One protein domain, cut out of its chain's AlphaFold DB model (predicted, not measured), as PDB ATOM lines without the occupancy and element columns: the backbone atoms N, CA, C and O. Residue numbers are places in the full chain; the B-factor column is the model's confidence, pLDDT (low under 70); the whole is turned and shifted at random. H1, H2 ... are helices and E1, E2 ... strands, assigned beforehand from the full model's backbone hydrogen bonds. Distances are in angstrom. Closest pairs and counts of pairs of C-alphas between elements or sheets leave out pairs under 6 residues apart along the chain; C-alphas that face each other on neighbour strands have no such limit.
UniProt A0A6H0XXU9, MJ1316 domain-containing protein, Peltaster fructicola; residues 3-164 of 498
ATOM      1  N   VAL A   3      27.488  37.605 -64.874       75.31
ATOM      2  CA  VAL A   3      27.331  38.680 -63.865       75.31
ATOM      3  C   VAL A   3      26.130  38.474 -62.921       75.31
ATOM      4  O   VAL A   3      26.208  38.812 -61.740       75.31
ATOM      5  N   ALA A   4      25.016  37.909 -63.398       77.81
ATOM      6  CA  ALA A   4      23.849  37.619 -62.561       77.81
ATOM      7  C   ALA A   4      24.121  36.444 -61.605       77.81
ATOM      8  O   ALA A   4      23.774  36.498 -60.424       77.81
ATOM      9  N   ASP A   5      24.807  35.420 -62.111       76.75
ATOM     10  CA  ASP A   5      25.254  34.260 -61.346       76.75
ATOM     11  C   ASP A   5      26.318  34.667 -60.313       76.75
ATOM     12  O   ASP A   5      26.281  34.210 -59.171       76.75
ATOM     13  N   MET A   6      27.187  35.629 -60.637       79.25
ATOM     14  CA  MET A   6      28.157  36.162 -59.681       79.25
ATOM     15  C   MET A   6      27.517  37.048 -58.605       79.25
ATOM     16  O   MET A   6      27.847  36.911 -57.425       79.25
ATOM     17  N   ARG A   7      26.522  37.883 -58.951       83.19
ATOM     18  CA  ARG A   7      25.689  38.577 -57.948       83.19
ATOM     19  C   ARG A   7      24.996  37.583 -57.008       83.19
ATOM     20  O   ARG A   7      24.942  37.831 -55.805       83.19
ATOM     21  N   LYS A   8      24.539  36.430 -57.516       83.44
ATOM     22  CA  LYS A   8      24.024  35.329 -56.685       83.44
ATOM     23  C   LYS A   8      25.105  34.763 -55.757       83.44
ATOM     24  O   LYS A   8      24.830  34.622 -54.573       83.44
ATOM     25  N   VAL A   9      26.332  34.515 -56.229       81.12
ATOM     26  CA  VAL A   9      27.437  34.041 -55.366       81.12
ATOM     27  C   VAL A   9      27.803  35.048 -54.267       81.12
ATOM     28  O   VAL A   9      28.024  34.638 -53.126       81.12
ATOM     29  N   LEU A  10      27.830  36.351 -54.557       83.69
ATOM     30  CA  LEU A  10      28.041  37.369 -53.519       83.69
ATOM     31  C   LEU A  10      26.876  37.403 -52.521       83.69
ATOM     32  O   LEU A  10      27.118  37.461 -51.321       83.69
ATOM     33  N   SER A  11      25.629  37.297 -52.992       84.44
ATOM     34  CA  SER A  11      24.434  37.231 -52.136       84.44
ATOM     35  C   SER A  11      24.426  35.994 -51.224       84.44
ATOM     36  O   SER A  11      24.178  36.132 -50.027       84.44
ATOM     37  N   GLU A  12      24.787  34.816 -51.745       82.62
ATOM     38  CA  GLU A  12      25.015  33.591 -50.959       82.62
ATOM     39  C   GLU A  12      26.094  33.814 -49.883       82.62
ATOM     40  O   GLU A  12      25.906  33.459 -48.719       82.62
ATOM     41  N   THR A  13      27.210  34.451 -50.255       82.62
ATOM     42  CA  THR A  13      28.342  34.727 -49.350       82.62
ATOM     43  C   THR A  13      27.969  35.734 -48.258       82.62
ATOM     44  O   THR A  13      28.336  35.559 -47.100       82.62
ATOM     45  N   ALA A  14      27.193  36.765 -48.588       85.06
ATOM     46  CA  ALA A  14      26.705  37.750 -47.630       85.06
ATOM     47  C   ALA A  14      25.696  37.152 -46.643       85.06
ATOM     48  O   ALA A  14      25.804  37.389 -45.440       85.06
ATOM     49  N   ALA A  15      24.771  36.318 -47.130       83.94
ATOM     50  CA  ALA A  15      23.814  35.601 -46.292       83.94
ATOM     51  C   ALA A  15      24.507  34.625 -45.323       83.94
ATOM     52  O   ALA A  15      24.135  34.562 -44.154       83.94
ATOM     53  N   LEU A  16      25.546  33.918 -45.780       81.38
ATOM     54  CA  LEU A  16      26.395  33.064 -44.941       81.38
ATOM     55  C   LEU A  16      27.116  33.865 -43.844       81.38
ATOM     56  O   LEU A  16      27.134  33.462 -42.683       81.38
ATOM     57  N   LEU A  17      27.719  35.001 -44.210       83.56
ATOM     58  CA  LEU A  17      28.510  35.834 -43.297       83.56
ATOM     59  C   LEU A  17      27.657  36.729 -42.377       83.56
ATOM     60  O   LEU A  17      28.199  37.436 -41.528       83.56
ATOM     61  N   ASP A  18      26.336  36.704 -42.546       83.75
ATOM     62  CA  ASP A  18      25.369  37.656 -41.993       83.75
ATOM     63  C   ASP A  18      25.741  39.135 -42.249       83.75
ATOM     64  O   ASP A  18      25.516  40.018 -41.421       83.75
ATOM     65  N   ALA A  19      26.335  39.399 -43.415       83.31
ATOM     66  CA  ALA A  19      26.953  40.667 -43.787       83.31
ATOM     67  C   ALA A  19      26.136  41.455 -44.826       83.31
ATOM     68  O   ALA A  19      25.316  40.900 -45.559       83.31
ATOM     69  N   VAL A  20      26.400  42.759 -44.923       83.06
ATOM     70  CA  VAL A  20      25.834  43.647 -45.950       83.06
ATOM     71  C   VAL A  20      26.821  43.763 -47.115       83.06
ATOM     72  O   VAL A  20      27.992  44.053 -46.887       83.06
ATOM     73  N   ILE A  21      26.371  43.560 -48.357       80.31
ATOM     74  CA  ILE A  21      27.182  43.851 -49.554       80.31
ATOM     75  C   ILE A  21      27.101  45.347 -49.833       80.31
ATOM     76  O   ILE A  21      26.001  45.870 -50.008       80.31
ATOM     77  N   TYR A  22      28.243  46.023 -49.917       73.69
ATOM     78  CA  TYR A  22      28.281  47.385 -50.428       73.69
ATOM     79  C   TYR A  22      28.326  47.385 -51.965       73.69
ATOM     80  O   TYR A  22      28.992  46.549 -52.572       73.69
ATOM     81  N   GLY A  23      27.602  48.312 -52.601       62.66
ATOM     82  CA  GLY A  23      27.510  48.408 -54.065       62.66
ATOM     83  C   GLY A  23      26.379  47.598 -54.724       62.66
ATOM     84  O   GLY A  23      26.281  47.604 -55.951       62.66
ATOM     85  N   ASP A  24      25.498  46.941 -53.958       61.06
ATOM     86  CA  ASP A  24      24.190  46.494 -54.465       61.06
ATOM     87  C   ASP A  24      23.090  47.444 -53.964       61.06
ATOM     88  O   ASP A  24      22.812  47.508 -52.768       61.06
ATOM     89  N   GLU A  25      22.438  48.158 -54.886       50.88
ATOM     90  CA  GLU A  25      21.370  49.148 -54.638       50.88
ATOM     91  C   GLU A  25      20.174  48.600 -53.832       50.88
ATOM     92  O   GLU A  25      19.306  49.350 -53.386       50.88
ATOM     93  N   ARG A  26      20.090  47.275 -53.670       50.06
ATOM     94  CA  ARG A  26      19.022  46.570 -52.947       50.06
ATOM     95  C   ARG A  26      19.346  46.318 -51.471       50.06
ATOM     96  O   ARG A  26      18.471  45.859 -50.733       50.06
ATOM     97  N   ALA A  27      20.574  46.589 -51.033       51.19
ATOM     98  CA  ALA A  27      21.040  46.321 -49.678       51.19
ATOM     99  C   ALA A  27      20.565  47.399 -48.683       51.19
ATOM    100  O   ALA A  27      21.257  48.378 -48.416       51.19
ATOM    101  N   GLN A  28      19.383  47.210 -48.088       52.81
ATOM    102  CA  GLN A  28      18.963  48.040 -46.952       52.81
ATOM    103  C   GLN A  28      19.830  47.748 -45.710       52.81
ATOM    104  O   GLN A  28      20.102  46.576 -45.429       52.81
ATOM    105  N   PRO A  29      20.219  48.770 -44.918       52.94
ATOM    106  CA  PRO A  29      20.945  48.571 -43.667       52.94
ATOM    107  C   PRO A  29      20.032  47.903 -42.628       52.94
ATOM    108  O   PRO A  29      19.238  48.547 -41.940       52.94
ATOM    109  N   LEU A  30      20.133  46.578 -42.527       54.00
ATOM    110  CA  LEU A  30      19.374  45.783 -41.566       54.00
ATOM    111  C   LEU A  30      19.847  46.092 -40.142       54.00
ATOM    112  O   LEU A  30      20.942  45.697 -39.743       54.00
ATOM    113  N   ILE A  31      18.992  46.757 -39.359       54.53
ATOM    114  CA  ILE A  31      19.203  46.978 -37.923       54.53
ATOM    115  C   ILE A  31      19.223  45.608 -37.232       54.53
ATOM    116  O   ILE A  31      18.186  44.962 -37.066       54.53
ATOM    117  N   ARG A  32      20.421  45.149 -36.864       60.59
ATOM    118  CA  ARG A  32      20.692  43.809 -36.330       60.59
ATOM    119  C   ARG A  32      21.331  43.904 -34.950       60.59
ATOM    120  O   ARG A  32      22.100  44.815 -34.676       60.59
ATOM    121  N   ALA A  33      21.022  42.939 -34.089       67.56
ATOM    122  CA  ALA A  33      21.547  42.852 -32.723       67.56
ATOM    123  C   ALA A  33      22.889  42.086 -32.640       67.56
ATOM    124  O   ALA A  33      23.176  41.444 -31.633       67.56
ATOM    125  N   GLY A  34      23.667  42.096 -33.724       78.81
ATOM    126  CA  GLY A  34      24.899  41.327 -33.888       78.81
ATOM    127  C   GLY A  34      26.048  42.187 -34.425       78.81
ATOM    128  O   GLY A  34      25.832  43.363 -34.715       78.81
ATOM    129  N   PRO A  35      27.256  41.610 -34.550       84.00
ATOM    130  CA  PRO A  35      28.437  42.311 -35.053       84.00
ATOM    131  C   PRO A  35      28.226  42.869 -36.465       84.00
ATOM    132  O   PRO A  35      27.747  42.164 -37.358       84.00
ATOM    133  N   HIS A  36      28.616  44.122 -36.680       88.69
ATOM    134  CA  HIS A  36      28.564  44.768 -37.985       88.69
ATOM    135  C   HIS A  36      29.583  44.144 -38.947       88.69
ATOM    136  O   HIS A  36      30.751  43.942 -38.604       88.69
ATOM    137  N   ARG A  37      29.139  43.847 -40.175       90.12
ATOM    138  CA  ARG A  37      29.943  43.227 -41.241       90.12
ATOM    139  C   ARG A  37      29.560  43.809 -42.597       90.12
ATOM    140  O   ARG A  37      28.398  43.722 -42.996       90.12
ATOM    141  N   TYR A  38      30.542  44.352 -43.305       90.50
ATOM    142  CA  TYR A  38      30.367  44.983 -44.613       90.50
ATOM    143  C   TYR A  38      31.328  44.352 -45.620       90.50
ATOM    144  O   TYR A  38      32.539  44.349 -45.398       90.50
ATOM    145  N   LEU A  39      30.784  43.798 -46.703       90.81
ATOM    146  CA  LEU A  39      31.532  43.167 -47.786       90.81
ATOM    147  C   LEU A  39      31.738  44.147 -48.934       90.81
ATOM    148  O   LEU A  39      30.776  44.662 -49.503       90.81
ATOM    149  N   PHE A  40      32.999  44.325 -49.303       91.00
ATOM    150  CA  PHE A  40      33.444  45.131 -50.428       91.00
ATOM    151  C   PHE A  40      34.072  44.220 -51.474       91.00
ATOM    152  O   PHE A  40      34.949  43.426 -51.134       91.00
ATOM    153  N   VAL A  41      33.656  44.336 -52.735       90.56
ATOM    154  CA  VAL A  41      34.386  43.723 -53.853       90.56
ATOM    155  C   VAL A  41      35.540  44.650 -54.203       90.56
ATOM    156  O   VAL A  41      35.317  45.825 -54.476       90.56
ATOM    157  N   THR A  42      36.772  44.148 -54.138       89.50
ATOM    158  CA  THR A  42      37.970  44.976 -54.333       89.50
ATOM    159  C   THR A  42      38.640  44.776 -55.683       89.50
ATOM    160  O   THR A  42      39.236  45.710 -56.210       89.50
ATOM    161  N   ASP A  43      38.551  43.571 -56.242       85.31
ATOM    162  CA  ASP A  43      39.117  43.235 -57.546       85.31
ATOM    163  C   ASP A  43      38.306  42.083 -58.180       85.31
ATOM    164  O   ASP A  43      38.185  41.036 -57.536       85.31
ATOM    165  N   PRO A  44      37.718  42.268 -59.378       85.62
ATOM    166  CA  PRO A  44      37.549  43.557 -60.049       85.62
ATOM    167  C   PRO A  44      36.571  44.461 -59.261       85.62
ATOM    168  O   PRO A  44      35.549  43.971 -58.777       85.62
ATOM    169  N   PRO A  45      36.827  45.780 -59.140       81.69
ATOM    170  CA  PRO A  45      35.997  46.697 -58.343       81.69
ATOM    171  C   PRO A  45      34.601  46.960 -58.935       81.69
ATOM    172  O   PRO A  45      33.724  47.487 -58.255       81.69
ATOM    173  N   ASP A  46      34.368  46.574 -60.193       85.81
ATOM    174  CA  ASP A  46      33.040  46.511 -60.797       85.81
ATOM    175  C   ASP A  46      32.835  45.134 -61.447       85.81
ATOM    176  O   ASP A  46      33.633  44.690 -62.275       85.81
ATOM    177  N   LEU A  47      31.731  44.469 -61.100       84.06
ATOM    178  CA  LEU A  47      31.353  43.152 -61.625       84.06
ATOM    179  C   LEU A  47      31.046  43.154 -63.131       84.06
ATOM    180  O   LEU A  47      30.967  42.082 -63.726       84.06
ATOM    181  N   ARG A  48      30.881  44.325 -63.758       90.38
ATOM    182  CA  ARG A  48      30.828  44.483 -65.219       90.38
ATOM    183  C   ARG A  48      32.161  44.161 -65.897       90.38
ATOM    184  O   ARG A  48      32.131  43.850 -67.075       90.38
ATOM    185  N   LEU A  49      33.288  44.232 -65.179       91.31
ATOM    186  CA  LEU A  49      34.641  43.961 -65.692       91.31
ATOM    187  C   LEU A  49      35.066  42.487 -65.531       91.31
ATOM    188  O   LEU A  49      36.070  42.070 -66.111       91.31
ATOM    189  N   TRP A  50      34.328  41.710 -64.729       90.69
ATOM    190  CA  TRP A  50      34.607  40.302 -64.426       90.69
ATOM    191  C   TRP A  50      34.276  39.378 -65.607       90.69
ATOM    192  O   TRP A  50      33.225  39.517 -66.243       90.69
ATOM    193  N   ARG A  51      35.138  38.389 -65.865       88.25
ATOM    194  CA  ARG A  51      34.927  37.304 -66.834       88.25
ATOM    195  C   ARG A  51      34.871  35.931 -66.144       88.25
ATOM    196  O   ARG A  51      35.530  35.739 -65.125       88.25
ATOM    197  N   PRO A  52      34.165  34.940 -66.724       85.06
ATOM    198  CA  PRO A  52      34.417  33.520 -66.459       85.06
ATOM    199  C   PRO A  52      35.918  33.210 -66.360       85.06
ATOM    200  O   PRO A  52      36.688  33.650 -67.211       85.06
ATOM    201  N   GLY A  53      36.329  32.480 -65.324       80.50
ATOM    202  CA  GLY A  53      37.736  32.188 -65.037       80.50
ATOM    203  C   GLY A  53      38.440  33.184 -64.108       80.50
ATOM    204  O   GLY A  53      39.418  32.792 -63.473       80.50
ATOM    205  N   ASP A  54      37.961  34.426 -63.971       85.38
ATOM    206  CA  ASP A  54      38.595  35.416 -63.092       85.38
ATOM    207  C   ASP A  54      38.363  35.100 -61.609       85.38
ATOM    208  O   ASP A  54      37.233  34.873 -61.161       85.38
ATOM    209  N   ASP A  55      39.436  35.201 -60.826       85.12
ATOM    210  CA  ASP A  55      39.341  35.310 -59.375       85.12
ATOM    211  C   ASP A  55      38.642  36.616 -58.959       85.12
ATOM    212  O   ASP A  55      38.740  37.640 -59.635       85.12
ATOM    213  N   ILE A  56      37.978  36.592 -57.804       86.62
ATOM    214  CA  ILE A  56      37.338  37.758 -57.195       86.62
ATOM    215  C   ILE A  56      37.857  37.923 -55.776       86.62
ATOM    216  O   ILE A  56      37.746  37.021 -54.943       86.62
ATOM    217  N   ASN A  57      38.384  39.104 -55.480       88.44
ATOM    218  CA  ASN A  57      38.805  39.501 -54.148       88.44
ATOM    219  C   ASN A  57      37.693  40.303 -53.464       88.44
ATOM    220  O   ASN A  57      37.229  41.315 -53.998       88.44
ATOM    221  N   ILE A  58      37.299  39.876 -52.264       91.06
ATOM    222  CA  ILE A  58      36.393  40.608 -51.379       91.06
ATOM    223  C   ILE A  58      37.044  40.863 -50.013       91.06
ATOM    224  O   ILE A  58      37.744  40.009 -49.465       91.06
ATOM    225  N   VAL A  59      36.784  42.032 -49.434       92.50
ATOM    226  CA  VAL A  59      37.209  42.402 -48.077       92.50
ATOM    227  C   VAL A  59      35.970  42.561 -47.202       92.50
ATOM    228  O   VAL A  59      35.075  43.342 -47.523       92.50
ATOM    229  N   CYS A  60      35.922  41.844 -46.080       92.62
ATOM    230  CA  CYS A  60      34.958  42.089 -45.015       92.62
ATOM    231  C   CYS A  60      35.561  43.044 -43.984       92.62
ATOM    232  O   CYS A  60      36.523  42.681 -43.304       92.62
ATOM    233  N   LEU A  61      34.965  44.227 -43.823       93.06
ATOM    234  CA  LEU A  61      35.210  45.089 -42.666       93.06
ATOM    235  C   LEU A  61      34.242  44.696 -41.540       93.06
ATOM    236  O   LEU A  61      33.038  44.588 -41.789       93.06
ATOM    237  N   SER A  62      34.734  44.454 -40.319       91.88
ATOM    238  CA  SER A  62      33.882  44.069 -39.178       91.88
ATOM    239  C   SER A  62      34.364  44.578 -37.814       91.88
ATOM    240  O   SER A  62      35.549  44.808 -37.604       91.88
ATOM    241  N   ASP A  63      33.441  44.736 -36.865       90.62
ATOM    242  CA  ASP A  63      33.724  44.991 -35.443       90.62
ATOM    243  C   ASP A  63      34.141  43.722 -34.664       90.62
ATOM    244  O   ASP A  63      34.644  43.809 -33.539       90.62
ATOM    245  N   ASN A  64      33.979  42.531 -35.254       89.38
ATOM    246  CA  ASN A  64      34.556  41.301 -34.723       89.38
ATOM    247  C   ASN A  64      36.087  41.406 -34.651       89.38
ATOM    248  O   ASN A  64      36.726  41.959 -35.536       89.38
ATOM    249  N   ARG A  65      36.702  40.765 -33.648       87.94
ATOM    250  CA  ARG A  65      38.145  40.468 -33.692       87.94
ATOM    251  C   ARG A  65      38.411  39.396 -34.752       87.94
ATOM    252  O   ARG A  65      37.575  38.510 -34.921       87.94
ATOM    253  N   ALA A  66      39.596  39.401 -35.367       85.38
ATOM    254  CA  ALA A  66      39.993  38.440 -36.409       85.38
ATOM    255  C   ALA A  66      39.695  36.975 -36.030       85.38
ATOM    256  O   ALA A  66      39.034  36.260 -36.777       85.38
ATOM    257  N   GLN A  67      40.093  36.552 -34.824       83.94
ATOM    258  CA  GLN A  67      39.828  35.204 -34.303       83.94
ATOM    259  C   GLN A  67      38.322  34.889 -34.208       83.94
ATOM    260  O   GLN A  67      37.895  33.798 -34.573       83.94
ATOM    261  N   THR A  68      37.504  35.846 -33.755       87.62
ATOM    262  CA  THR A  68      36.041  35.700 -33.655       87.62
ATOM    263  C   THR A  68      35.382  35.654 -35.033       87.62
ATOM    264  O   THR A  68      34.468  34.861 -35.244       87.62
ATOM    265  N   PHE A  69      35.863  36.467 -35.977       87.88
ATOM    266  CA  PHE A  69      35.411  36.448 -37.364       87.88
ATOM    267  C   PHE A  69      35.714  35.090 -38.012       87.88
ATOM    268  O   PHE A  69      34.798  34.424 -38.484       87.88
ATOM    269  N   TRP A  70      36.965  34.624 -37.964       84.88
ATOM    270  CA  TRP A  70      37.347  33.351 -38.579       84.88
ATOM    271  C   TRP A  70      36.712  32.128 -37.905       84.88
ATOM    272  O   TRP A  70      36.362  31.181 -38.607       84.88
ATOM    273  N   ALA A  71      36.479  32.158 -36.587       83.94
ATOM    274  CA  ALA A  71      35.702  31.125 -35.899       83.94
ATOM    275  C   ALA A  71      34.250  31.065 -36.410       83.94
ATOM    276  O   ALA A  71      33.760  29.984 -36.722       83.94
ATOM    277  N   PHE A  72      33.593  32.219 -36.581       85.31
ATOM    278  CA  PHE A  72      32.245  32.297 -37.154       85.31
ATOM    279  C   PHE A  72      32.203  31.824 -38.622       85.31
ATOM    280  O   PHE A  72      31.291  31.099 -39.009       85.31
ATOM    281  N   VAL A  73      33.207  32.176 -39.436       83.06
ATOM    282  CA  VAL A  73      33.333  31.684 -40.823       83.06
ATOM    283  C   VAL A  73      33.501  30.159 -40.862       83.06
ATOM    284  O   VAL A  73      32.911  29.505 -41.719       83.06
ATOM    285  N   ALA A  74      34.275  29.583 -39.938       79.19
ATOM    286  CA  ALA A  74      34.441  28.136 -39.826       79.19
ATOM    287  C   ALA A  74      33.140  27.438 -39.389       79.19
ATOM    288  O   ALA A  74      32.727  26.480 -40.033       79.19
ATOM    289  N   GLU A  75      32.448  27.961 -38.371       82.62
ATOM    290  CA  GLU A  75      31.146  27.450 -37.920       82.62
ATOM    291  C   GLU A  75      30.107  27.454 -39.055       82.62
ATOM    292  O   GLU A  75      29.431  26.455 -39.290       82.62
ATOM    293  N   LYS A  76      30.005  28.558 -39.808       78.25
ATOM    294  CA  LYS A  76      29.070  28.677 -40.938       78.25
ATOM    295  C   LYS A  76      29.434  27.797 -42.139       78.25
ATOM    296  O   LYS A  76      28.540  27.429 -42.895       78.25
ATOM    297  N   LYS A  77      30.711  27.447 -42.325       67.62
ATOM    298  CA  LYS A  77      31.168  26.545 -43.396       67.62
ATOM    299  C   LYS A  77      30.707  25.099 -43.179       67.62
ATOM    300  O   LYS A  77      30.386  24.425 -44.157       67.62
ATOM    301  N   ASP A  78      30.688  24.638 -41.931       65.56
ATOM    302  CA  ASP A  78      30.372  23.245 -41.579       65.56
ATOM    303  C   ASP A  78      28.852  23.014 -41.352       65.56
ATOM    304  O   ASP A  78      28.415  21.907 -41.042       65.56
ATOM    305  N   ASP A  79      28.031  24.053 -41.554       69.94
ATOM    306  CA  ASP A  79      26.566  24.056 -41.453       69.94
ATOM    307  C   ASP A  79      25.928  23.373 -42.691       69.94
ATOM    308  O   ASP A  79      25.962  23.903 -43.808       69.94
ATOM    309  N   GLU A  80      25.359  22.168 -42.523       50.59
ATOM    310  CA  GLU A  80      24.949  21.274 -43.631       50.59
ATOM    311  C   GLU A  80      23.986  21.924 -44.650       50.59
ATOM    312  O   GLU A  80      24.008  21.595 -45.840       50.59
ATOM    313  N   LEU A  81      23.177  22.898 -44.214       51.03
ATOM    314  CA  LEU A  81      22.254  23.662 -45.067       51.03
ATOM    315  C   LEU A  81      22.960  24.538 -46.118       51.03
ATOM    316  O   LEU A  81      22.363  24.855 -47.152       51.03
ATOM    317  N   PHE A  82      24.220  24.915 -45.887       53.31
ATOM    318  CA  PHE A  82      25.057  25.621 -46.861       53.31
ATOM    319  C   PHE A  82      25.894  24.660 -47.714       53.31
ATOM    320  O   PHE A  82      26.116  24.941 -48.893       53.31
ATOM    321  N   ALA A  83      26.278  23.495 -47.183       50.72
ATOM    322  CA  ALA A  83      26.958  22.443 -47.948       50.72
ATOM    323  C   ALA A  83      26.092  21.863 -49.090       50.72
ATOM    324  O   ALA A  83      26.624  21.361 -50.081       50.72
ATOM    325  N   ALA A  84      24.763  21.970 -48.979       48.91
ATOM    326  CA  ALA A  84      23.807  21.618 -50.033       48.91
ATOM    327  C   ALA A  84      23.679  22.669 -51.163       48.91
ATOM    328  O   ALA A  84      23.010  22.408 -52.165       48.91
ATOM    329  N   GLN A  85      24.279  23.857 -51.020       52.03
ATOM    330  CA  GLN A  85      24.226  24.934 -52.017       52.03
ATOM    331  C   GLN A  85      25.438  24.890 -52.966       52.03
ATOM    332  O   GLN A  85      26.321  24.042 -52.856       52.03
ATOM    333  N   THR A  86      25.497  25.818 -53.929       50.91
ATOM    334  CA  THR A  86      26.507  25.913 -55.006       50.91
ATOM    335  C   THR A  86      27.929  26.301 -54.537       50.91
ATOM    336  O   THR A  86      28.650  27.020 -55.227       50.91
ATOM    337  N   LEU A  87      28.345  25.867 -53.344       53.38
ATOM    338  CA  LEU A  87      29.516  26.330 -52.596       53.38
ATOM    339  C   LEU A  87      30.378  25.143 -52.128       53.38
ATOM    340  O   LEU A  87      30.144  24.575 -51.064       53.38
ATOM    341  N   ARG A  88      31.414  24.774 -52.897       51.78
ATOM    342  CA  ARG A  88      32.435  23.802 -52.454       51.78
ATOM    343  C   ARG A  88      33.639  24.524 -51.839       51.78
ATOM    344  O   ARG A  88      34.271  25.351 -52.489       51.78
ATOM    345  N   TRP A  89      33.954  24.202 -50.584       56.81
ATOM    346  CA  TRP A  89      34.912  24.934 -49.744       56.81
ATOM    347  C   TRP A  89      36.297  24.270 -49.720       56.81
ATOM    348  O   TRP A  89      36.613  23.485 -48.826       56.81
ATOM    349  N   THR A  90      37.137  24.592 -50.702       49.09
ATOM    350  CA  THR A  90      38.380  23.869 -51.028       49.09
ATOM    351  C   THR A  90      39.653  24.347 -50.312       49.09
ATOM    352  O   THR A  90      40.735  24.251 -50.878       49.09
ATOM    353  N   HIS A  91      39.577  24.784 -49.046       47.09
ATOM    354  CA  HIS A  91      40.759  24.790 -48.164       47.09
ATOM    355  C   HIS A  91      40.423  24.810 -46.658       47.09
ATOM    356  O   HIS A  91      39.277  25.036 -46.245       47.09
ATOM    357  N   LYS A  92      41.449  24.574 -45.828       45.03
ATOM    358  CA  LYS A  92      41.504  25.017 -44.420       45.03
ATOM    359  C   LYS A  92      42.245  26.363 -44.338       45.03
ATOM    360  O   LYS A  92      43.163  26.558 -45.143       45.03
ATOM    361  N   PRO A  93      41.939  27.240 -43.360       38.91
ATOM    362  CA  PRO A  93      42.890  28.278 -42.964       38.91
ATOM    363  C   PRO A  93      44.225  27.631 -42.567       38.91
ATOM    364  O   PRO A  93      44.236  26.572 -41.930       38.91
ATOM    365  N   ARG A  94      45.348  28.268 -42.914       39.03
ATOM    366  CA  ARG A  94      46.598  28.034 -42.182       39.03
ATOM    367  C   ARG A  94      46.437  28.708 -40.819       39.03
ATOM    368  O   ARG A  94      46.078  29.877 -40.759       39.03
ATOM    369  N   VAL A  95      46.615  27.940 -39.751       36.69
ATOM    370  CA  VAL A  95      46.580  28.440 -38.368       36.69
ATOM    371  C   VAL A  95      47.937  29.083 -38.034       36.69
ATOM    372  O   VAL A  95      48.934  28.773 -38.689       36.69
ATOM    373  N   ALA A  96      47.952  29.956 -37.024       36.97
ATOM    374  CA  ALA A  96      49.089  30.742 -36.536       36.97
ATOM    375  C   ALA A  96      49.528  31.919 -37.439       36.97
ATOM    376  O   ALA A  96      48.842  32.938 -37.461       36.97
ATOM    377  N   ASP A  97      50.676  31.818 -38.115       36.94
ATOM    378  CA  ASP A  97      51.597  32.970 -38.194       36.94
ATOM    379  C   ASP A  97      51.573  33.851 -39.456       36.94
ATOM    380  O   ASP A  97      52.154  34.936 -39.424       36.94
ATOM    381  N   GLU A  98      50.957  33.453 -40.579       42.91
ATOM    382  CA  GLU A  98      51.105  34.227 -41.827       42.91
ATOM    383  C   GLU A  98      49.860  34.238 -42.739       42.91
ATOM    384  O   GLU A  98      49.326  33.195 -43.117       42.91
ATOM    385  N   PHE A  99      49.475  35.458 -43.148       45.94
ATOM    386  CA  PHE A  99      48.361  35.842 -44.036       45.94
ATOM    387  C   PHE A  99      46.925  35.658 -43.488       45.94
ATOM    388  O   PHE A  99      46.273  34.642 -43.707       45.94
ATOM    389  N   ASP A 100      46.356  36.745 -42.939       48.50
ATOM    390  CA  ASP A 100      44.933  36.935 -42.563       48.50
ATOM    391  C   ASP A 100      43.931  36.874 -43.759       48.50
ATOM    392  O   ASP A 100      42.956  37.627 -43.806       48.50
ATOM    393  N   GLY A 101      44.207  36.135 -44.833       52.97
ATOM    394  CA  GLY A 101      43.384  36.083 -46.051       52.97
ATOM    395  C   GLY A 101      43.095  34.642 -46.446       52.97
ATOM    396  O   GLY A 101      44.011  33.824 -46.481       52.97
ATOM    397  N   LEU A 102      41.835  34.325 -46.744       59.81
ATOM    398  CA  LEU A 102      41.402  32.948 -46.956       59.81
ATOM    399  C   LEU A 102      40.763  32.809 -48.347       59.81
ATOM    400  O   LEU A 102      39.779  33.467 -48.686       59.81
ATOM    401  N   SER A 103      41.371  31.966 -49.181       53.16
ATOM    402  CA  SER A 103      40.882  31.640 -50.522       53.16
ATOM    403  C   SER A 103      39.764  30.603 -50.442       53.16
ATOM    404  O   SER A 103      39.946  29.539 -49.849       53.16
ATOM    405  N   PHE A 104      38.624  30.890 -51.065       64.69
ATOM    406  CA  PHE A 104      37.452  30.021 -51.078       64.69
ATOM    407  C   PHE A 104      36.973  29.732 -52.503       64.69
ATOM    408  O   PHE A 104      37.315  30.439 -53.443       64.69
ATOM    409  N   LYS A 105      36.121  28.705 -52.612       62.62
ATOM    410  CA  LYS A 105      35.194  28.434 -53.720       62.62
ATOM    411  C   LYS A 105      35.761  28.632 -55.132       62.62
ATOM    412  O   LYS A 105      35.714  29.739 -55.665       62.62
ATOM    413  N   THR A 106      36.085  27.530 -55.808       58.50
ATOM    414  CA  THR A 106      36.090  27.521 -57.278       58.50
ATOM    415  C   THR A 106      34.696  27.923 -57.778       58.50
ATOM    416  O   THR A 106      33.704  27.256 -57.468       58.50
ATOM    417  N   LEU A 107      34.611  29.049 -58.482       66.19
ATOM    418  CA  LEU A 107      33.380  29.591 -59.049       66.19
ATOM    419  C   LEU A 107      32.819  28.627 -60.117       66.19
ATOM    420  O   LEU A 107      33.590  27.881 -60.723       66.19
ATOM    421  N   PRO A 108      31.494  28.627 -60.382       61.72
ATOM    422  CA  PRO A 108      30.885  27.695 -61.341       61.72
ATOM    423  C   PRO A 108      31.467  27.782 -62.760       61.72
ATOM    424  O   PRO A 108      31.491  26.784 -63.470       61.72
ATOM    425  N   GLU A 109      31.955  28.967 -63.130       66.62
ATOM    426  CA  GLU A 109      32.524  29.317 -64.438       66.62
ATOM    427  C   GLU A 109      34.072  29.378 -64.410       66.62
ATOM    428  O   GLU A 109      34.688  29.977 -65.288       66.62
ATOM    429  N   GLY A 110      34.714  28.817 -63.375       69.81
ATOM    430  CA  GLY A 110      36.154  28.969 -63.114       69.81
ATOM    431  C   GLY A 110      36.521  30.277 -62.392       69.81
ATOM    432  O   GLY A 110      35.728  31.217 -62.353       69.81
ATOM    433  N   GLY A 111      37.724  30.320 -61.808       74.81
ATOM    434  CA  GLY A 111      38.165  31.369 -60.870       74.81
ATOM    435  C   GLY A 111      37.831  31.043 -59.407       74.81
ATOM    436  O   GLY A 111      37.132  30.068 -59.129       74.81
ATOM    437  N   ASN A 112      38.341  31.827 -58.455       79.75
ATOM    438  CA  ASN A 112      38.208  31.622 -57.006       79.75
ATOM    439  C   ASN A 112      37.690  32.879 -56.289       79.75
ATOM    440  O   ASN A 112      37.972  34.001 -56.698       79.75
ATOM    441  N   LEU A 113      36.989  32.709 -55.166       83.38
ATOM    442  CA  LEU A 113      36.534  33.811 -54.312       83.38
ATOM    443  C   LEU A 113      37.466  33.982 -53.099       83.38
ATOM    444  O   LEU A 113      37.362  33.254 -52.110       83.38
ATOM    445  N   HIS A 114      38.371  34.956 -53.137       85.50
ATOM    446  CA  HIS A 114      39.239  35.280 -52.002       85.50
ATOM    447  C   HIS A 114      38.517  36.223 -51.036       85.50
ATOM    448  O   HIS A 114      38.252  37.371 -51.383       85.50
ATOM    449  N   LEU A 115      38.242  35.778 -49.808       87.81
ATOM    450  CA  LEU A 115      37.706  36.636 -48.749       87.81
ATOM    451  C   LEU A 115      38.821  36.988 -47.763       87.81
ATOM    452  O   LEU A 115      39.483  36.131 -47.177       87.81
ATOM    453  N   GLN A 116      39.005  38.286 -47.567       90.62
ATOM    454  CA  GLN A 116      39.945  38.859 -46.617       90.62
ATOM    455  C   GLN A 116      39.182  39.570 -45.495       90.62
ATOM    456  O   GLN A 116      38.088  40.084 -45.706       90.62
ATOM    457  N   TYR A 117      39.768  39.627 -44.302       90.25
ATOM    458  CA  TYR A 117      39.195  40.325 -43.148       90.25
ATOM    459  C   TYR A 117      39.974  41.613 -42.838       90.25
ATOM    460  O   TYR A 117      41.204  41.639 -42.949       90.25
ATOM    461  N   ALA A 118      39.287  42.658 -42.383       91.94
ATOM    462  CA  ALA A 118      39.906  43.740 -41.625       91.94
ATOM    463  C   ALA A 118      38.947  44.253 -40.524       91.94
ATOM    464  O   ALA A 118      37.727  44.156 -40.679       91.94
ATOM    465  N   PRO A 119      39.466  44.794 -39.406       92.06
ATOM    466  CA  PRO A 119      38.634  45.463 -38.412       92.06
ATOM    467  C   PRO A 119      37.966  46.720 -38.996       92.06
ATOM    468  O   PRO A 119      38.474  47.324 -39.939       92.06
ATOM    469  N   LEU A 120      36.851  47.165 -38.417       91.62
ATOM    470  CA  LEU A 120      36.304  48.489 -38.716       91.62
ATOM    471  C   LEU A 120      37.213  49.583 -38.122       91.62
ATOM    472  O   LEU A 120      37.596  49.478 -36.952       91.62
ATOM    473  N   PRO A 121      37.556  50.637 -38.885       90.75
ATOM    474  CA  PRO A 121      38.269  51.790 -38.347       90.75
ATOM    475  C   PRO A 121      37.477  52.505 -37.248       90.75
ATOM    476  O   PRO A 121      36.242  52.542 -37.260       90.75
ATOM    477  N   THR A 122      38.188  53.134 -36.313       83.62
ATOM    478  CA  THR A 122      37.573  54.019 -35.318       83.62
ATOM    479  C   THR A 122      36.816  55.139 -36.039       83.62
ATOM    480  O   THR A 122      37.387  55.811 -36.893       83.62
ATOM    481  N   HIS A 123      35.547  55.353 -35.682       83.88
ATOM    482  CA  HIS A 123      34.626  56.292 -36.347       83.88
ATOM    483  C   HIS A 123      34.164  55.903 -37.767       83.88
ATOM    484  O   HIS A 123      33.680  56.766 -38.496       83.88
ATOM    485  N   PHE A 124      34.239  54.623 -38.158       86.81
ATOM    486  CA  PHE A 124      33.493  54.141 -39.327       86.81
ATOM    487  C   PHE A 124      31.985  54.407 -39.170       86.81
ATOM    488  O   PHE A 124      31.381  54.043 -38.160       86.81
ATOM    489  N   ASP A 125      31.380  54.966 -40.215       83.19
ATOM    490  CA  ASP A 125      29.936  55.086 -40.418       83.19
ATOM    491  C   ASP A 125      29.637  54.616 -41.850       83.19
ATOM    492  O   ASP A 125      30.400  54.911 -42.775       83.19
ATOM    493  N   ILE A 126      28.538  53.889 -42.051       79.88
ATOM    494  CA  ILE A 126      28.117  53.425 -43.377       79.88
ATOM    495  C   ILE A 126      27.808  54.602 -44.323       79.88
ATOM    496  O   ILE A 126      28.053  54.502 -45.523       79.88
ATOM    497  N   ALA A 127      27.386  55.753 -43.786       78.50
ATOM    498  CA  ALA A 127      27.171  56.977 -44.561       78.50
ATOM    499  C   ALA A 127      28.475  57.588 -45.119       78.50
ATOM    500  O   ALA A 127      28.447  58.292 -46.129       78.50
ATOM    501  N   LEU A 128      29.639  57.304 -44.517       77.81
ATOM    502  CA  LEU A 128      30.933  57.746 -45.061       77.81
ATOM    503  C   LEU A 128      31.334  56.963 -46.316       77.81
ATOM    504  O   LEU A 128      32.140  57.453 -47.104       77.81
ATOM    505  N   VAL A 129      30.756  55.778 -46.529       78.19
ATOM    506  CA  VAL A 129      31.013  54.949 -47.713       78.19
ATOM    507  C   VAL A 129      30.296  55.508 -48.947       78.19
ATOM    508  O   VAL A 129      30.873  55.510 -50.032       78.19
ATOM    509  N   GLU A 130      29.094  56.074 -48.779       73.25
ATOM    510  CA  GLU A 130      28.388  56.825 -49.836       73.25
ATOM    511  C   GLU A 130      29.150  58.098 -50.239       73.25
ATOM    512  O   GLU A 130      29.113  58.516 -51.393       73.25
ATOM    513  N   ALA A 131      29.886  58.690 -49.293       74.25
ATOM    514  CA  ALA A 131      30.786  59.819 -49.522       74.25
ATOM    515  C   ALA A 131      32.209  59.405 -49.960       74.25
ATOM    516  O   ALA A 131      33.079  60.271 -50.057       74.25
ATOM    517  N   TYR A 132      32.462  58.104 -50.169       73.56
ATOM    518  CA  TYR A 132      33.766  57.497 -50.491       73.56
ATOM    519  C   TYR A 132      34.915  57.823 -49.510       73.56
ATOM    520  O   TYR A 132      36.081  57.544 -49.768       73.56
ATOM    521  N   ASN A 133      34.595  58.363 -48.333       80.25
ATOM    522  CA  ASN A 133      35.546  58.910 -47.368       80.25
ATOM    523  C   ASN A 133      35.733  57.957 -46.176       80.25
ATOM    524  O   ASN A 133      35.453  58.305 -45.025       80.25
ATOM    525  N   LEU A 134      36.157  56.721 -46.460       85.25
ATOM    526  CA  LEU A 134      36.431  55.711 -45.434       85.25
ATOM    527  C   LEU A 134      37.565  56.177 -44.501       85.25
ATOM    528  O   LEU A 134      38.692  56.340 -44.979       85.25
ATOM    529  N   PRO A 135      37.316  56.343 -43.186       87.00
ATOM    530  CA  PRO A 135      38.310  56.886 -42.268       87.00
ATOM    531  C   PRO A 135      39.503  55.938 -42.122       87.00
ATOM    532  O   PRO A 135      39.335  54.765 -41.786       87.00
ATOM    533  N   ASP A 136      40.709  56.456 -42.361       89.19
ATOM    534  CA  ASP A 136      41.960  55.709 -42.203       89.19
ATOM    535  C   ASP A 136      42.196  55.342 -40.723       89.19
ATOM    536  O   ASP A 136      41.800  56.063 -39.804       89.19
ATOM    537  N   TYR A 137      42.872  54.219 -40.471       88.94
ATOM    538  CA  TYR A 137      43.226  53.826 -39.105       88.94
ATOM    539  C   TYR A 137      44.200  54.837 -38.470       88.94
ATOM    540  O   TYR A 137      45.274  55.058 -39.043       88.94
ATOM    541  N   PRO A 138      43.923  55.362 -37.259       87.56
ATOM    542  CA  PRO A 138      44.844  56.248 -36.539       87.56
ATOM    543  C   PRO A 138      46.259  55.664 -36.423       87.56
ATOM    544  O   PRO A 138      46.419  54.443 -36.322       87.56
ATOM    545  N   GLU A 139      47.303  56.496 -36.452       86.06
ATOM    546  CA  GLU A 139      48.703  56.033 -36.395       86.06
ATOM    547  C   GLU A 139      49.001  55.233 -35.116       86.06
ATOM    548  O   GLU A 139      49.691  54.219 -35.172       86.06
ATOM    549  N   ASP A 140      48.393  55.624 -33.995       82.81
ATOM    550  CA  ASP A 140      48.475  54.987 -32.677       82.81
ATOM    551  C   ASP A 140      47.587  53.737 -32.516       82.81
ATOM    552  O   ASP A 140      47.704  53.012 -31.526       82.81
ATOM    553  N   SER A 141      46.703  53.448 -33.478       85.62
ATOM    554  CA  SER A 141      45.818  52.282 -33.399       85.62
ATOM    555  C   SER A 141      46.553  50.956 -33.637       85.62
ATOM    556  O   SER A 141      47.427  50.832 -34.499       85.62
ATOM    557  N   SER A 142      46.115  49.907 -32.937       83.88
ATOM    558  CA  SER A 142      46.637  48.535 -33.041       83.88
ATOM    559  C   SER A 142      46.280  47.804 -34.350       83.88
ATOM    560  O   SER A 142      46.435  46.586 -34.445       83.88
ATOM    561  N   ALA A 143      45.808  48.521 -35.375       85.38
ATOM    562  CA  ALA A 143      45.531  47.964 -36.692       85.38
ATOM    563  C   ALA A 143      46.835  47.537 -37.389       85.38
ATOM    564  O   ALA A 143      47.732  48.355 -37.613       85.38
ATOM    565  N   SER A 144      46.925  46.253 -37.754       87.38
ATOM    566  CA  SER A 144      48.099  45.675 -38.415       87.38
ATOM    567  C   SER A 144      48.360  46.293 -39.793       87.38
ATOM    568  O   SER A 144      47.459  46.825 -40.445       87.38
ATOM    569  N   THR A 145      49.591  46.162 -40.292       85.38
ATOM    570  CA  THR A 145      49.963  46.596 -41.650       85.38
ATOM    571  C   THR A 145      49.056  45.975 -42.720       85.38
ATOM    572  O   THR A 145      48.688  46.653 -43.677       85.38
ATOM    573  N   HIS A 146      48.617  44.723 -42.534       83.94
ATOM    574  CA  HIS A 146      47.668  44.058 -43.433       83.94
ATOM    575  C   HIS A 146      46.253  44.646 -43.347       83.94
ATOM    576  O   HIS A 146      45.632  44.868 -44.385       83.94
ATOM    577  N   ALA A 147      45.756  44.962 -42.145       87.81
ATOM    578  CA  ALA A 147      44.478  45.653 -41.972       87.81
ATOM    579  C   ALA A 147      44.488  47.027 -42.664       87.81
ATOM    580  O   ALA A 147      43.576  47.341 -43.431       87.81
ATOM    581  N   ARG A 148      45.560  47.807 -42.455       89.69
ATOM    582  CA  ARG A 148      45.789  49.116 -43.091       89.69
ATOM    583  C   ARG A 148      45.882  49.007 -44.615       89.69
ATOM    584  O   ARG A 148      45.262  49.800 -45.312       89.69
ATOM    585  N   HIS A 149      46.590  48.006 -45.138       88.31
ATOM    586  CA  HIS A 149      46.669  47.758 -46.581       88.31
ATOM    587  C   HIS A 149      45.295  47.429 -47.186       88.31
ATOM    588  O   HIS A 149      44.935  48.022 -48.196       88.31
ATOM    589  N   ARG A 150      44.502  46.565 -46.538       89.75
ATOM    590  CA  ARG A 150      43.162  46.172 -47.009       89.75
ATOM    591  C   ARG A 150      42.166  47.314 -47.036       89.75
ATOM    592  O   ARG A 150      41.399  47.408 -47.986       89.75
ATOM    593  N   LEU A 151      42.187  48.194 -46.033       91.38
ATOM    594  CA  LEU A 151      41.352  49.395 -46.057       91.38
ATOM    595  C   LEU A 151      41.700  50.279 -47.262       91.38
ATOM    596  O   LEU A 151      40.790  50.744 -47.939       91.38
ATOM    597  N   LYS A 152      42.991  50.413 -47.595       90.06
ATOM    598  CA  LYS A 152      43.438  51.118 -48.808       90.06
ATOM    599  C   LYS A 152      43.007  50.416 -50.093       90.06
ATOM    600  O   LYS A 152      42.607  51.092 -51.032       90.06
ATOM    601  N   THR A 153      42.994  49.082 -50.125       89.38
ATOM    602  CA  THR A 153      42.410  48.324 -51.245       89.38
ATOM    603  C   THR A 153      40.905  48.585 -51.385       89.38
ATOM    604  O   THR A 153      40.420  48.713 -52.502       89.38
ATOM    605  N   VAL A 154      40.162  48.710 -50.277       90.69
ATOM    606  CA  VAL A 154      38.725  49.047 -50.300       90.69
ATOM    607  C   VAL A 154      38.487  50.495 -50.742       90.69
ATOM    608  O   VAL A 154      37.658  50.711 -51.618       90.69
ATOM    609  N   GLN A 155      39.225  51.472 -50.199       89.81
ATOM    610  CA  GLN A 155      39.190  52.876 -50.641       89.81
ATOM    611  C   GLN A 155      39.431  52.965 -52.160       89.81
ATOM    612  O   GLN A 155      38.577  53.447 -52.898       89.81
ATOM    613  N   GLN A 156      40.532  52.379 -52.643       87.25
ATOM    614  CA  GLN A 156      40.891  52.373 -54.063       87.25
ATOM    615  C   GLN A 156      39.857  51.648 -54.942       87.25
ATOM    616  O   GLN A 156      39.615  52.062 -56.075       87.25
ATOM    617  N   ALA A 157      39.234  50.575 -54.449       88.19
ATOM    618  CA  ALA A 157      38.173  49.882 -55.174       88.19
ATOM    619  C   ALA A 157      36.912  50.743 -55.322       88.19
ATOM    620  O   ALA A 157      36.337  50.787 -56.406       88.19
ATOM    621  N   LEU A 158      36.522  51.467 -54.270       87.44
ATOM    622  CA  LEU A 158      35.395  52.401 -54.294       87.44
ATOM    623  C   LEU A 158      35.651  53.586 -55.244       87.44
ATOM    624  O   LEU A 158      34.796  53.893 -56.076       87.44
ATOM    625  N   ASP A 159      36.848  54.183 -55.186       86.38
ATOM    626  CA  ASP A 159      37.286  55.238 -56.114       86.38
ATOM    627  C   ASP A 159      37.235  54.756 -57.575       86.38
ATOM    628  O   ASP A 159      36.702  55.434 -58.460       86.38
ATOM    629  N   ASN A 160      37.757  53.549 -57.832       86.88
ATOM    630  CA  ASN A 160      37.723  52.922 -59.151       86.88
ATOM    631  C   ASN A 160      36.283  52.650 -59.610       86.88
ATOM    632  O   ASN A 160      35.965  52.926 -60.765       86.88
ATOM    633  N   GLN A 161      35.406  52.143 -58.737       85.94
ATOM    634  CA  GLN A 161      34.018  51.808 -59.073       85.94
ATOM    635  C   GLN A 161      33.256  53.027 -59.614       85.94
ATOM    636  O   GLN A 161      32.543  52.912 -60.611       85.94
ATOM    637  N   HIS A 162      33.451  54.212 -59.023       82.94
ATOM    638  CA  HIS A 162      32.841  55.452 -59.521       82.94
ATOM    639  C   HIS A 162      33.449  55.933 -60.856       82.94
ATOM    640  O   HIS A 162      32.794  56.633 -61.628       82.94
ATOM    641  N   ALA A 163      34.693  55.555 -61.162       88.06
ATOM    642  CA  ALA A 163      35.371  55.916 -62.406       88.06
ATOM    643  C   ALA A 163      35.060  54.979 -63.597       88.06
ATOM    644  O   ALA A 163      35.407  55.314 -64.733       88.06
ATOM    645  N   VAL A 164      34.404  53.834 -63.374       91.44
ATOM    646  CA  VAL A 164      34.051  52.854 -64.419       91.44
ATOM    647  C   VAL A 164      32.732  53.243 -65.108       91.44
ATOM    648  O   VAL A 164      31.633  52.858 -64.707       91.44
TER     649      VAL A 164
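What this domain is: This is residues 3 to 164 of the 498 residues of the protein "MJ1316 domain-containing protein" of Peltaster fructicola (UniProt A0A6H0XXU9). A strongly twisted sheet of four strands forms the middle layer between two helices: H5 crosses one face and H1 covers part of the other. H2 only grazes the sheet with residues 66 to 70, and the short H3 and H4 lie off it. The printed part has 162 residues with helices and strands, class mixed, in the order H1 E1 E2 H2 H3 E3 E4 H4 H5; the mixed sheet runs E1 E2 E4 E3. It is compact, with a radius of gyration of the C-alphas of 15.3 A and spans of 43 by 38 by 32 A.

How they stand to each other: Begin with the hairpin of edge strand E1, residues 37 to 43, and E2, residues 56 to 62, antiparallel, with N 40 and O 59 2.9 A apart, within hydrogen-bond range. E2 is parallel to E4, residues 112 to 119; N 58 and O 114 are 2.8 A apart. E4 and edge strand E3, residues 101 to 106, form an antiparallel hairpin, with N 104 and O 113 at 2.9 A. H5, residues 145 to 163, runs across the strands at a height over the sheet of 8.5 A; its closest C-alphas to E1 are Ala 157 and Thr 42, 5.0 A. On the opposite face, H1, residues 3 to 17, is over E2 and E4 at 9.4 A. It only just touches H2, residues 66 to 77, with 3 pairs of C-alphas within 8 A, the closest Leu 16 and Lys 76, 6.5 A. H3, residues 80 to 83, and H4, residues 126 to 130, are not on the sheet. Every O i to N i+4 pair is within range in H1, H2 and H5; H3 is too short for one, and H4 has 0 of 1, beside 1 of 2 O i to N i+3 pairs.

Where its parts are: Find C-alpha 3 at (27.331, 38.680, -63.865); H1 runs 20.8 A from there. E4 spans 23.2 A, and H5 runs 27.0 A to C-alpha 163 at (35.371, 55.916, -62.406).

The domain as a whole: The printed part has no cut. The links H1 to E1, E1 to E2, H3 to E3 and H4 to H5 are long. The mean pLDDT of the printed part is 76.6; residues 23 to 33 and 77 to 110 are under 70.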